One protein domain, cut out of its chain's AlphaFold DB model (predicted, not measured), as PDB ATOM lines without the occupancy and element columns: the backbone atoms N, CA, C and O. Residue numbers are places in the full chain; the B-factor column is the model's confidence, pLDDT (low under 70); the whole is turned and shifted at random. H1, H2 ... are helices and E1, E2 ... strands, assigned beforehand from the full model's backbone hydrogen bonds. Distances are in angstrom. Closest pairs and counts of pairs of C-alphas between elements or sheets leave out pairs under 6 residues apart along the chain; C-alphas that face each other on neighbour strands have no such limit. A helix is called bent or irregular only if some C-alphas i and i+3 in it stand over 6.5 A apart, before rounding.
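Overview. This is residues 46 to 147 of the 147 residues of an uncharacterized protein of Methylosinus sporium (UniProt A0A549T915). Three helices stand side by side, running alternately opposite ways, with H2 between H1 and H3 and strand E1 near one end. At the other end the H2 to H3 link makes a long loop, whose residues 110 to 115 stick out. The 102 printed residues hold H1, H2, H3 and E1 in that order, mostly helix, with under half in named elements. The whole is only just compact, close to loose: radius of gyration of the C-alphas 15.0 A, spans 45 by 33 by 23 A.

Arrangement. H2, residues 81 to 96, is only just irregular, C-alphas 83 and 86 being 6.7 A apart, with a kink of 29 degrees near residue 88. H1, residues 56 to 66, touches H2 in a helical hairpin, at a shallow tilt of 22 degrees, opposite ways; the closest C-alphas, Leu 65 and Phe 87, are 5.5 A apart. H3, residues 121 to 136, forms another with H2, at 31 degrees; the closest C-alphas are Phe 81 and Arg 133, 6.0 A. H1 and H3 are apart. E1, residues 142 to 146, pairs with no named strand. Every O i to N i+4 pair is within hydrogen-bond range in H1 and H3, 9 of 12 in H2.

Along the chain. H2 measures 22.7 A, H3 22.5 A, H1 15.5 A and E1 13.7 A. H1 begins at C-alpha 56 (280.455, 306.828, 267.959); E1 ends at C-alpha 146 (297.813, 314.340, 259.976).

Size, cuts and confidence. The farthest C-alphas, Ala 77 and Glu 114, are 45.7 A apart. The printed part has no cut. The links H1 to H2 and H2 to H3 are long. Residues 108 to 111 and 113 to 114 have pLDDT under 70.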
ATOM      1  N   LEU A  46     297.824 316.973 272.674       85.38
ATOM      2  CA  LEU A  46     298.060 315.999 273.739       85.38
ATOM      3  C   LEU A  46     296.803 315.177 274.019       85.38
ATOM      4  O   LEU A  46     296.894 313.967 274.230       85.38
ATOM      5  N   GLU A  47     295.649 315.836 273.986       87.31
ATOM      6  CA  GLU A  47     294.335 315.242 274.164       87.31
ATOM      7  C   GLU A  47     293.882 314.484 272.909       87.31
ATOM      8  O   GLU A  47     294.328 314.746 271.790       87.31
ATOM      9  N   ASP A  48     292.947 313.551 273.096       89.56
ATOM     10  CA  ASP A  48     292.194 313.004 271.971       89.56
ATOM     11  C   ASP A  48     291.211 314.079 271.467       89.56
ATOM     12  O   ASP A  48     290.293 314.442 272.214       89.56
ATOM     13  N   PRO A  49     291.352 314.581 270.225       90.12
ATOM     14  CA  PRO A  49     290.469 315.617 269.684       90.12
ATOM     15  C   PRO A  49     288.998 315.193 269.628       90.12
ATOM     16  O   PRO A  49     288.114 316.047 269.579       90.12
ATOM     17  N   PHE A  50     288.720 313.887 269.648       92.62
ATOM     18  CA  PHE A  50     287.373 313.330 269.536       92.62
ATOM     19  C   PHE A  50     286.871 312.715 270.843       92.62
ATOM     20  O   PHE A  50     285.748 312.214 270.891       92.62
ATOM     21  N   GLY A  51     287.666 312.771 271.918       88.31
ATOM     22  CA  GLY A  51     287.341 312.136 273.198       88.31
ATOM     23  C   GLY A  51     286.077 312.688 273.866       88.31
ATOM     24  O   GLY A  51     285.399 311.955 274.576       88.31
ATOM     25  N   GLY A  52     285.737 313.954 273.605       88.44
ATOM     26  CA  GLY A  52     284.511 314.589 274.101       88.44
ATOM     27  C   GLY A  52     283.276 314.373 273.222       88.44
ATOM     28  O   GLY A  52     282.204 314.843 273.577       88.44
ATOM     29  N   VAL A  53     283.388 313.715 272.064       94.06
ATOM     30  CA  VAL A  53     282.244 313.527 271.158       94.06
ATOM     31  C   VAL A  53     281.440 312.302 271.591       94.06
ATOM     32  O   VAL A  53     281.975 311.191 271.631       94.06
ATOM     33  N   SER A  54     280.158 312.486 271.906       90.94
ATOM     34  CA  SER A  54     279.317 311.430 272.489       90.94
ATOM     35  C   SER A  54     278.934 310.341 271.472       90.94
ATOM     36  O   SER A  54     278.855 309.164 271.827       90.94
ATOM     37  N   GLY A  55     278.719 310.710 270.204       92.25
ATOM     38  CA  GLY A  55     278.311 309.794 269.135       92.25
ATOM     39  C   GLY A  55     279.478 309.002 268.541       92.25
ATOM     40  O   GLY A  55     280.425 309.579 268.017       92.25
ATOM     41  N   GLU A  56     279.408 307.669 268.561       93.06
ATOM     42  CA  GLU A  56     280.455 306.828 267.959       93.06
ATOM     43  C   GLU A  56     280.537 306.984 266.434       93.06
ATOM     44  O   GLU A  56     281.637 307.072 265.892       93.06
ATOM     45  N   GLY A  57     279.389 307.079 265.755       94.75
ATOM     46  CA  GLY A  57     279.340 307.349 264.315       94.75
ATOM     47  C   GLY A  57     279.983 308.691 263.961       94.75
ATOM     48  O   GLY A  57     280.830 308.745 263.076       94.75
ATOM     49  N   ASP A  58     279.661 309.735 264.725       94.94
ATOM     50  CA  ASP A  58     280.233 311.077 264.569       94.94
ATOM     51  C   ASP A  58     281.756 311.071 264.784       94.94
ATOM     52  O   ASP A  58     282.506 311.650 263.999       94.94
ATOM     53  N   ARG A  59     282.244 310.358 265.814       94.44
ATOM     54  CA  ARG A  59     283.687 310.180 266.049       94.44
ATOM     55  C   ARG A  59     284.376 309.505 264.874       94.44
ATOM     56  O   ARG A  59     285.420 309.977 264.436       94.44
ATOM     57  N   THR A  60     283.821 308.399 264.387       94.50
ATOM     58  CA  THR A  60     284.393 307.659 263.256       94.50
ATOM     59  C   THR A  60     284.426 308.536 262.013       94.50
ATOM     60  O   THR A  60     285.471 308.649 261.378       94.50
ATOM     61  N   HIS A  61     283.340 309.254 261.734       95.69
ATOM     62  CA  HIS A  61     283.264 310.125 260.573       95.69
ATOM     63  C   HIS A  61     284.271 311.285 260.634       95.69
ATOM     64  O   HIS A  61     284.996 311.529 259.671       95.69
ATOM     65  N   LEU A  62     284.417 311.948 261.787       95.31
ATOM     66  CA  LEU A  62     285.446 312.979 261.979       95.31
ATOM     67  C   LEU A  62     286.869 312.435 261.782       95.31
ATOM     68  O   LEU A  62     287.731 313.137 261.248       95.31
ATOM     69  N   ARG A  63     287.128 311.189 262.200       93.38
ATOM     70  CA  ARG A  63     288.424 310.532 261.988       93.38
ATOM     71  C   ARG A  63     288.689 310.264 260.512       93.38
ATOM     72  O   ARG A  63     289.797 310.538 260.071       93.38
ATOM     73  N   GLU A  64     287.706 309.793 259.755       93.69
ATOM     74  CA  GLU A  64     287.835 309.585 258.303       93.69
ATOM     75  C   GLU A  64     288.134 310.908 257.578       93.69
ATOM     76  O   GLU A  64     289.050 310.998 256.755       93.69
ATOM     77  N   LEU A  65     287.409 311.973 257.937       94.81
ATOM     78  CA  LEU A  65     287.579 313.304 257.347       94.81
ATOM     79  C   LEU A  65     288.952 313.927 257.633       94.81
ATOM     80  O   LEU A  65     289.393 314.785 256.867       94.81
ATOM     81  N   LEU A  66     289.633 313.510 258.706       93.44
ATOM     82  CA  LEU A  66     290.891 314.117 259.138       93.44
ATOM     83  C   LEU A  66     292.121 313.214 258.972       93.44
ATOM     84  O   LEU A  66     293.141 313.678 258.475       93.44
ATOM     85  N   PHE A  67     292.068 311.949 259.377       92.12
ATOM     86  CA  PHE A  67     293.205 311.033 259.258       92.12
ATOM     87  C   PHE A  67     293.272 310.425 257.860       92.12
ATOM     88  O   PHE A  67     294.267 310.610 257.164       92.12
ATOM     89  N   ASP A  68     292.197 309.788 257.396       90.50
ATOM     90  CA  ASP A  68     292.229 309.065 256.120       90.50
ATOM     91  C   ASP A  68     292.389 310.020 254.937       90.50
ATOM     92  O   ASP A  68     293.040 309.699 253.940       90.50
ATOM     93  N   ARG A  69     291.806 311.219 255.041       90.88
ATOM     94  CA  ARG A  69     291.906 312.267 254.019       90.88
ATOM     95  C   ARG A  69     293.300 312.892 253.927       90.88
ATOM     96  O   ARG A  69     293.679 313.325 252.840       90.88
ATOM     97  N   PHE A  70     294.061 312.920 255.020       92.12
ATOM     98  CA  PHE A  70     295.376 313.572 255.100       92.12
ATOM     99  C   PHE A  70     296.532 312.596 255.362       92.12
ATOM    100  O   PHE A  70     297.633 313.019 255.727       92.12
ATOM    101  N   ASP A  71     296.293 311.306 255.119       90.50
ATOM    102  CA  ASP A  71     297.285 310.247 255.252       90.50
ATOM    103  C   ASP A  71     298.498 310.466 254.331       90.50
ATOM    104  O   ASP A  71     298.383 310.936 253.196       90.50
ATOM    105  N   ALA A  72     299.685 310.087 254.807       86.81
ATOM    106  CA  ALA A  72     300.940 310.272 254.083       86.81
ATOM    107  C   ALA A  72     300.984 309.563 252.716       86.81
ATOM    108  O   ALA A  72     301.721 310.006 251.837       86.81
ATOM    109  N   ALA A  73     300.214 308.486 252.535       88.75
ATOM    110  CA  ALA A  73     300.121 307.739 251.287       88.75
ATOM    111  C   ALA A  73     299.386 308.512 250.181       88.75
ATOM    112  O   ALA A  73     299.542 308.187 249.004       88.75
ATOM    113  N   ARG A  74     298.601 309.543 250.526       88.12
ATOM    114  CA  ARG A  74     297.923 310.388 249.536       88.12
ATOM    115  C   ARG A  74     298.864 311.443 248.948       88.12
ATOM    116  O   ARG A  74     299.713 311.998 249.661       88.12
ATOM    117  N   PRO A  75     298.686 311.810 247.668       88.31
ATOM    118  CA  PRO A  75     299.501 312.844 247.046       88.31
ATOM    119  C   PRO A  75     299.263 314.222 247.701       88.31
ATOM    120  O   PRO A  75     298.133 314.533 248.087       88.31
ATOM    121  N   PRO A  76     300.290 315.093 247.792       86.19
ATOM    122  CA  PRO A  76     300.175 316.433 248.385       86.19
ATOM    123  C   PRO A  76     299.030 317.282 247.815       86.19
ATOM    124  O   PRO A  76     298.378 318.020 248.551       86.19
ATOM    125  N   ALA A  77     298.743 317.139 246.517       85.50
ATOM    126  CA  ALA A  77     297.673 317.864 245.835       85.50
ATOM    127  C   ALA A  77     296.267 317.545 246.377       85.50
ATOM    128  O   ALA A  77     295.399 318.415 246.356       85.50
ATOM    129  N   GLU A  78     296.047 316.331 246.893       87.69
ATOM    130  CA  GLU A  78     294.779 315.927 247.519       87.69
ATOM    131  C   GLU A  78     294.682 316.361 248.986       87.69
ATOM    132  O   GLU A  78     293.587 316.466 249.533       87.69
ATOM    133  N   ARG A  79     295.823 316.657 249.614       89.88
ATOM    134  CA  ARG A  79     295.940 317.000 251.036       89.88
ATOM    135  C   ARG A  79     296.026 318.504 251.282       89.88
ATOM    136  O   ARG A  79     296.688 318.956 252.211       89.88
ATOM    137  N   ARG A  80     295.405 319.310 250.427       89.06
ATOM    138  CA  ARG A  80     295.393 320.773 250.571       89.06
ATOM    139  C   ARG A  80     294.462 321.207 251.701       89.06
ATOM    140  O   ARG A  80     293.492 320.522 252.008       89.06
ATOM    141  N   PHE A  81     294.691 322.399 252.254       89.00
ATOM    142  CA  PHE A  81     293.823 322.992 253.283       89.00
ATOM    143  C   PHE A  81     292.346 323.083 252.873       89.00
ATOM    144  O   PHE A  81     291.468 322.982 253.724       89.00
ATOM    145  N   SER A  82     292.054 323.228 251.576       87.56
ATOM    146  CA  SER A  82     290.680 323.226 251.060       87.56
ATOM    147  C   SER A  82     289.925 321.930 251.369       87.56
ATOM    148  O   SER A  82     288.709 321.962 251.520       87.56
ATOM    149  N   ALA A  83     290.625 320.799 251.511       89.19
ATOM    150  CA  ALA A  83     290.021 319.518 251.861       89.19
ATOM    151  C   ALA A  83     289.565 319.435 253.331       89.19
ATOM    152  O   ALA A  83     288.826 318.518 253.667       89.19
ATOM    153  N   LEU A  84     289.953 320.384 254.198       91.75
ATOM    154  CA  LEU A  84     289.449 320.459 255.578       91.75
ATOM    155  C   LEU A  84     288.020 321.005 255.655       91.75
ATOM    156  O   LEU A  84     287.427 320.994 256.730       91.75
ATOM    157  N   GLN A  85     287.460 321.515 254.554       93.44
ATOM    158  CA  GLN A  85     286.135 322.129 254.581       93.44
ATOM    159  C   GLN A  85     285.058 321.155 255.075       93.44
ATOM    160  O   GLN A  85     284.231 321.548 255.895       93.44
ATOM    161  N   ASP A  86     285.116 319.896 254.642       94.31
ATOM    162  CA  ASP A  86     284.166 318.863 255.066       94.31
ATOM    163  C   ASP A  86     284.297 318.576 256.569       94.31
ATOM    164  O   ASP A  86     283.298 318.507 257.282       94.31
ATOM    165  N   PHE A  87     285.535 318.526 257.077       95.94
ATOM    166  CA  PHE A  87     285.803 318.407 258.511       95.94
ATOM    167  C   PHE A  87     285.212 319.579 259.307       95.94
ATOM    168  O   PHE A  87     284.597 319.361 260.346       95.94
ATOM    169  N   PHE A  88     285.364 320.822 258.832       96.19
ATOM    170  CA  PHE A  88     284.825 321.992 259.533       96.19
ATOM    171  C   PHE A  88     283.303 321.985 259.605       96.19
ATOM    172  O   PHE A  88     282.753 322.257 260.671       96.19
ATOM    173  N   VAL A  89     282.635 321.651 258.498       96.75
ATOM    174  CA  VAL A  89     281.168 321.551 258.445       96.75
ATOM    175  C   VAL A  89     280.670 320.524 259.456       96.75
ATOM    176  O   VAL A  89     279.739 320.798 260.213       96.75
ATOM    177  N   GLU A  90     281.318 319.362 259.501       97.06
ATOM    178  CA  GLU A  90     280.916 318.289 260.399       97.06
ATOM    179  C   GLU A  90     281.214 318.608 261.870       97.06
ATOM    180  O   GLU A  90     280.366 318.401 262.742       97.06
ATOM    181  N   ALA A  91     282.380 319.192 262.161       96.69
ATOM    182  CA  ALA A  91     282.721 319.641 263.505       96.69
ATOM    183  C   ALA A  91     281.726 320.698 264.015       96.69
ATOM    184  O   ALA A  91     281.253 320.593 265.147       96.69
ATOM    185  N   ASP A  92     281.355 321.674 263.181       96.81
ATOM    186  CA  ASP A  92     280.355 322.688 263.534       96.81
ATOM    187  C   ASP A  92     278.986 322.078 263.817       96.81
ATOM    188  O   ASP A  92     278.344 322.451 264.801       96.81
ATOM    189  N   ARG A  93     278.552 321.105 263.007       97.06
ATOM    190  CA  ARG A  93     277.297 320.377 263.235       97.06
ATOM    191  C   ARG A  93     277.280 319.718 264.616       97.06
ATOM    192  O   ARG A  93     276.305 319.870 265.351       97.06
ATOM    193  N   ILE A  94     278.348 319.005 264.977       96.00
ATOM    194  CA  ILE A  94     278.456 318.261 266.245       96.00
ATOM    195  C   ILE A  94     278.528 319.217 267.443       96.00
ATOM    196  O   ILE A  94     277.846 319.003 268.450       96.00
ATOM    197  N   ILE A  95     279.318 320.290 267.332       95.06
ATOM    198  CA  ILE A  95     279.451 321.312 268.378       95.06
ATOM    199  C   ILE A  95     278.112 322.026 268.596       95.06
ATOM    200  O   ILE A  95     277.665 322.149 269.737       95.06
ATOM    201  N   ALA A  96     277.438 322.453 267.525       94.62
ATOM    202  CA  ALA A  96     276.150 323.141 267.605       94.62
ATOM    203  C   ALA A  96     275.032 322.243 268.160       94.62
ATOM    204  O   ALA A  96     274.137 322.730 268.849       94.62
ATOM    205  N   ALA A  97     275.103 320.932 267.913       94.06
ATOM    206  CA  ALA A  97     274.202 319.944 268.504       94.06
ATOM    207  C   ALA A  97     274.479 319.671 269.996       94.06
ATOM    208  O   ALA A  97     273.764 318.882 270.611       94.06
ATOM    209  N   GLY A  98     275.523 320.267 270.585       91.75
ATOM    210  CA  GLY A  98     275.917 320.027 271.976       91.75
ATOM    211  C   GLY A  98     276.461 318.618 272.223       91.75
ATOM    212  O   GLY A  98     276.534 318.188 273.368       91.75
ATOM    213  N   SER A  99     276.844 317.899 271.164       92.75
ATOM    214  CA  SER A  99     277.344 316.516 271.229       92.75
ATOM    215  C   SER A  99     278.868 316.436 271.390       92.75
ATOM    216  O   SER A  99     279.445 315.358 271.258       92.75
ATOM    217  N   ALA A 100     279.517 317.574 271.658       93.12
ATOM    218  CA  ALA A 100     280.927 317.691 272.007       93.12
ATOM    219  C   ALA A 100     281.063 318.251 273.431       93.12
ATOM    220  O   ALA A 100     280.779 319.424 273.685       93.12
ATOM    221  N   GLU A 101     281.504 317.408 274.355       90.94
ATOM    222  CA  GLU A 101     281.644 317.715 275.772       90.94
ATOM    223  C   GLU A 101     282.948 318.450 276.100       90.94
ATOM    224  O   GLU A 101     283.966 318.357 275.410       90.94
ATOM    225  N   TRP A 102     282.905 319.175 277.214       91.75
ATOM    226  CA  TRP A 102     284.084 319.765 277.833       91.75
ATOM    227  C   TRP A 102     284.787 318.717 278.694       91.75
ATOM    228  O   TRP A 102     284.176 318.124 279.581       91.75
ATOM    229  N   THR A 103     286.084 318.535 278.480       86.06
ATOM    230  CA  THR A 103     286.936 317.604 279.222       86.06
ATOM    231  C   THR A 103     287.970 318.358 280.051       86.06
ATOM    232  O   THR A 103     288.195 319.554 279.861       86.06
ATOM    233  N   ILE A 104     288.619 317.659 280.983       84.62
ATOM    234  CA  ILE A 104     289.783 318.204 281.688       84.62
ATOM    235  C   ILE A 104     290.974 318.198 280.722       84.62
ATOM    236  O   ILE A 104     291.265 317.175 280.102       84.62
ATOM    237  N   SER A 105     291.621 319.351 280.583       81.88
ATOM    238  CA  SER A 105     292.852 319.546 279.820       81.88
ATOM    239  C   SER A 105     293.981 318.709 280.406       81.88
ATOM    240  O   SER A 105     294.144 318.662 281.626       81.88
ATOM    241  N   GLN A 106     294.791 318.088 279.551       79.19
ATOM    242  CA  GLN A 106     296.049 317.466 279.978       79.19
ATOM    243  C   GLN A 106     297.216 318.452 279.900       79.19
ATOM    244  O   GLN A 106     298.306 318.164 280.394       79.19
ATOM    245  N   GLN A 107     297.004 319.606 279.270       73.25
ATOM    246  CA  GLN A 107     297.994 320.657 279.155       73.25
ATOM    247  C   GLN A 107     298.040 321.513 280.426       73.25
ATOM    248  O   GLN A 107     297.061 322.175 280.780       73.25
ATOM    249  N   THR A 108     299.206 321.530 281.071       69.12
ATOM    250  CA  THR A 108     299.554 322.486 282.127       69.12
ATOM    251  C   THR A 108     300.036 323.778 281.467       69.12
ATOM    252  O   THR A 108     300.980 323.749 280.676       69.12
ATOM    253  N   LEU A 109     299.363 324.902 281.728       67.75
ATOM    254  CA  LEU A 109     299.696 326.199 281.120       67.75
ATOM    255  C   LEU A 109     300.712 326.992 281.953       67.75
ATOM    256  O   LEU A 109     301.485 327.766 281.389       67.75
ATOM    257  N   CYS A 110     300.729 326.782 283.270       66.19
ATOM    258  CA  CYS A 110     301.658 327.408 284.199       66.19
ATOM    259  C   CYS A 110     302.028 326.421 285.312       66.19
ATOM    260  O   CYS A 110     301.166 325.676 285.771       66.19
ATOM    261  N   ASP A 111     303.286 326.423 285.753       66.19
ATOM    262  CA  ASP A 111     303.767 325.499 286.795       66.19
ATOM    263  C   ASP A 111     303.091 325.734 288.166       66.19
ATOM    264  O   ASP A 111     303.090 324.834 289.003       66.19
ATOM    265  N   ASP A 112     302.459 326.900 288.359       71.06
ATOM    266  CA  ASP A 112     301.738 327.292 289.582       71.06
ATOM    267  C   ASP A 112     300.206 327.080 289.505       71.06
ATOM    268  O   ASP A 112     299.477 327.456 290.426       71.06
ATOM    269  N   ASP A 113     299.676 326.503 288.418       65.50
ATOM    270  CA  ASP A 113     298.233 326.258 288.288       65.50
ATOM    271  C   ASP A 113     297.797 325.030 289.109       65.50
ATOM    272  O   ASP A 113     297.953 323.881 288.697       65.50
ATOM    273  N   GLU A 114     297.171 325.273 290.262       64.69
ATOM    274  CA  GLU A 114     296.599 324.216 291.110       64.69
ATOM    275  C   GLU A 114     295.245 323.679 290.597       64.69
ATOM    276  O   GLU A 114     294.765 322.642 291.064       64.69
ATOM    277  N   ALA A 115     294.601 324.361 289.641       70.75
ATOM    278  CA  ALA A 115     293.256 324.025 289.178       70.75
ATOM    279  C   ALA A 115     293.249 323.355 287.787       70.75
ATOM    280  O   ALA A 115     293.902 323.835 286.861       70.75
ATOM    281  N   PRO A 116     292.457 322.282 287.588       75.00
ATOM    282  CA  PRO A 116     292.326 321.645 286.285       75.00
ATOM    283  C   PRO A 116     291.571 322.550 285.303       75.00
ATOM    284  O   PRO A 116     290.410 322.907 285.525       75.00
ATOM    285  N   HIS A 117     292.209 322.863 284.176       81.75
ATOM    286  CA  HIS A 117     291.576 323.593 283.076       81.75
ATOM    287  C   HIS A 117     290.574 322.706 282.342       81.75
ATOM    288  O   HIS A 117     290.804 321.510 282.159       81.75
ATOM    289  N   ARG A 118     289.461 323.287 281.890       86.94
ATOM    290  CA  ARG A 118     288.505 322.600 281.015       86.94
ATOM    291  C   ARG A 118     288.677 323.076 279.584       86.94
ATOM    292  O   ARG A 118     288.786 324.273 279.344       86.94
ATOM    293  N   LEU A 119     288.628 322.147 278.640       89.50
ATOM    294  CA  LEU A 119     288.641 322.445 277.213       89.50
ATOM    295  C   LEU A 119     287.633 321.561 276.484       89.50
ATOM    296  O   LEU A 119     287.351 320.451 276.919       89.50
ATOM    297  N   ASN A 120     287.093 322.045 275.372       93.31
ATOM    298  CA  ASN A 120     286.378 321.205 274.419       93.31
ATOM    299  C   ASN A 120     287.380 320.788 273.324       93.31
ATOM    300  O   ASN A 120     287.807 321.665 272.564       93.31
ATOM    301  N   PRO A 121     287.797 319.505 273.246       93.00
ATOM    302  CA  PRO A 121     288.896 319.102 272.366       93.00
ATOM    303  C   PRO A 121     288.586 319.340 270.889       93.00
ATOM    304  O   PRO A 121     289.424 319.857 270.150       93.00
ATOM    305  N   LEU A 122     287.355 319.039 270.470       95.38
ATOM    306  CA  LEU A 122     286.936 319.208 269.083       95.38
ATOM    307  C   LEU A 122     286.936 320.686 268.686       95.38
ATOM    308  O   LEU A 122     287.451 321.043 267.626       95.38
ATOM    309  N   LEU A 123     286.411 321.556 269.552       95.25
ATOM    310  CA  LEU A 123     286.415 322.999 269.322       95.25
ATOM    311  C   LEU A 123     287.842 323.559 269.278       95.25
ATOM    312  O   LEU A 123     288.157 324.349 268.390       95.25
ATOM    313  N   ALA A 124     288.711 323.140 270.200       93.06
ATOM    314  CA  ALA A 124     290.105 323.574 270.231       93.06
ATOM    315  C   ALA A 124     290.843 323.189 268.939       93.06
ATOM    316  O   ALA A 124     291.498 324.035 268.326       93.06
ATOM    317  N   LEU A 125     290.678 321.941 268.480       94.69
ATOM    318  CA  LEU A 125     291.228 321.483 267.206       94.69
ATOM    319  C   LEU A 125     290.671 322.303 266.036       94.69
ATOM    320  O   LEU A 125     291.444 322.783 265.209       94.69
ATOM    321  N   LYS A 126     289.349 322.494 265.973       95.50
ATOM    322  CA  LYS A 126     288.694 323.260 264.907       95.50
ATOM    323  C   LYS A 126     289.283 324.669 264.794       95.50
ATOM    324  O   LYS A 126     289.721 325.054 263.713       95.50
ATOM    325  N   LEU A 127     289.356 325.401 265.906       95.25
ATOM    326  CA  LEU A 127     289.892 326.765 265.944       95.25
ATOM    327  C   LEU A 127     291.367 326.814 265.524       95.25
ATOM    328  O   LEU A 127     291.775 327.712 264.785       95.25
ATOM    329  N   HIS A 128     292.170 325.836 265.949       93.56
ATOM    330  CA  HIS A 128     293.572 325.748 265.546       93.56
ATOM    331  C   HIS A 128     293.722 325.548 264.030       93.56
ATOM    332  O   HIS A 128     294.506 326.234 263.373       93.56
ATOM    333  N   LEU A 129     292.930 324.641 263.457       93.81
ATOM    334  CA  LEU A 129     292.918 324.365 262.023       93.81
ATOM    335  C   LEU A 129     292.381 325.542 261.197       93.81
ATOM    336  O   LEU A 129     292.887 325.798 260.105       93.81
ATOM    337  N   GLU A 130     291.399 326.286 261.707       94.50
ATOM    338  CA  GLU A 130     290.913 327.521 261.081       94.50
ATOM    339  C   GLU A 130     292.003 328.594 261.040       94.50
ATOM    340  O   GLU A 130     292.217 329.211 259.991       94.50
ATOM    341  N   TRP A 131     292.735 328.774 262.143       94.44
ATOM    342  CA  TRP A 131     293.879 329.679 262.192       94.44
ATOM    343  C   TRP A 131     294.968 329.264 261.194       94.44
ATOM    344  O   TRP A 131     295.448 330.106 260.428       94.44
ATOM    345  N   LEU A 132     295.307 327.974 261.118       92.06
ATOM    346  CA  LEU A 132     296.270 327.465 260.136       92.06
ATOM    347  C   LEU A 132     295.801 327.703 258.703       92.06
ATOM    348  O   LEU A 132     296.561 328.234 257.895       92.06
ATOM    349  N   ARG A 133     294.537 327.390 258.394       90.50
ATOM    350  CA  ARG A 133     293.959 327.689 257.081       90.50
ATOM    351  C   ARG A 133     294.093 329.175 256.770       90.50
ATOM    352  O   ARG A 133     294.549 329.501 255.687       90.50
ATOM    353  N   SER A 134     293.760 330.066 257.703       91.06
ATOM    354  CA  SER A 134     293.887 331.514 257.481       91.06
ATOM    355  C   SER A 134     295.334 331.973 257.267       91.06
ATOM    356  O   SER A 134     295.578 332.873 256.474       91.06
ATOM    357  N   SER A 135     296.302 331.319 257.917       91.06
ATOM    358  CA  SER A 135     297.724 331.667 257.827       91.06
ATOM    359  C   SER A 135     298.382 331.186 256.526       91.06
ATOM    360  O   SER A 135     299.365 331.774 256.077       91.06
ATOM    361  N   PHE A 136     297.853 330.115 255.922       88.50
ATOM    362  CA  PHE A 136     298.449 329.444 254.761       88.50
ATOM    363  C   PHE A 136     297.552 329.408 253.510       88.50
ATOM    364  O   PHE A 136     297.987 328.874 252.493       88.50
ATOM    365  N   ALA A 137     296.334 329.963 253.547       77.50
ATOM    366  CA  ALA A 137     295.346 329.873 252.460       77.50
ATOM    367  C   ALA A 137     295.877 330.339 251.095       77.50
ATOM    368  O   ALA A 137     295.585 329.708 250.082       77.50
ATOM    369  N   ASP A 138     296.674 331.407 251.080       80.75
ATOM    370  CA  ASP A 138     297.142 332.050 249.848       80.75
ATOM    371  C   ASP A 138     298.500 331.522 249.356       80.75
ATOM    372  O   ASP A 138     299.047 332.015 248.368       80.75
ATOM    373  N   GLN A 139     299.079 330.526 250.034       83.12
ATOM    374  CA  GLN A 139     300.394 329.999 249.682       83.12
ATOM    375  C   GLN A 139     300.276 328.813 248.706       83.12
ATOM    376  O   GLN A 139     299.673 327.787 249.039       83.12
ATOM    377  N   PRO A 140     300.868 328.903 247.499       81.75
ATOM    378  CA  PRO A 140     300.894 327.786 246.563       81.75
ATOM    379  C   PRO A 140     301.803 326.657 247.072       81.75
ATOM    380  O   PRO A 140     302.746 326.889 247.827       81.75
ATOM    381  N   GLY A 141     301.514 325.425 246.645       84.00
ATOM    382  CA  GLY A 141     302.344 324.260 246.975       84.00
ATOM    383  C   GLY A 141     302.243 323.794 248.429       84.00
ATOM    384  O   GLY A 141     303.085 323.030 248.893       84.00
ATOM    385  N   ILE A 142     301.234 324.257 249.175       90.00
ATOM    386  CA  ILE A 142     301.015 323.820 250.553       90.00
ATOM    387  C   ILE A 142     300.201 322.529 250.599       90.00
ATOM    388  O   ILE A 142     299.140 322.404 249.981       90.00
ATOM    389  N   SER A 143     300.675 321.585 251.403       90.75
ATOM    390  CA  SER A 143     299.963 320.366 251.761       90.75
ATOM    391  C   SER A 143     299.974 320.138 253.267       90.75
ATOM    392  O   SER A 143     300.836 320.617 254.003       90.75
ATOM    393  N   VAL A 144     298.976 319.401 253.725       92.44
ATOM    394  CA  VAL A 144     298.744 319.063 255.122       92.44
ATOM    395  C   VAL A 144     298.992 317.578 255.316       92.44
ATOM    396  O   VAL A 144     298.800 316.758 254.418       92.44
ATOM    397  N   LEU A 145     299.432 317.214 256.506       92.12
ATOM    398  CA  LEU A 145     299.558 315.834 256.916       92.12
ATOM    399  C   LEU A 145     299.105 315.692 258.366       92.12
ATOM    400  O   LEU A 145     299.488 316.500 259.212       92.12
ATOM    401  N   VAL A 146     298.314 314.656 258.635       90.81
ATOM    402  CA  VAL A 146     297.813 314.340 259.976       90.81
ATOM    403  C   VAL A 146     298.209 312.909 260.334       90.81
ATOM    404  O   VAL A 146     298.067 312.011 259.507       90.81
ATOM    405  N   ARG A 147     298.754 312.700 261.536       86.94
ATOM    406  CA  ARG A 147     299.195 311.395 262.062       86.94
ATOM    407  C   ARG A 147     298.799 311.214 263.520       86.94
ATOM    408  O   ARG A 147     298.622 312.243 264.206       86.94
TER     409      ARG A 147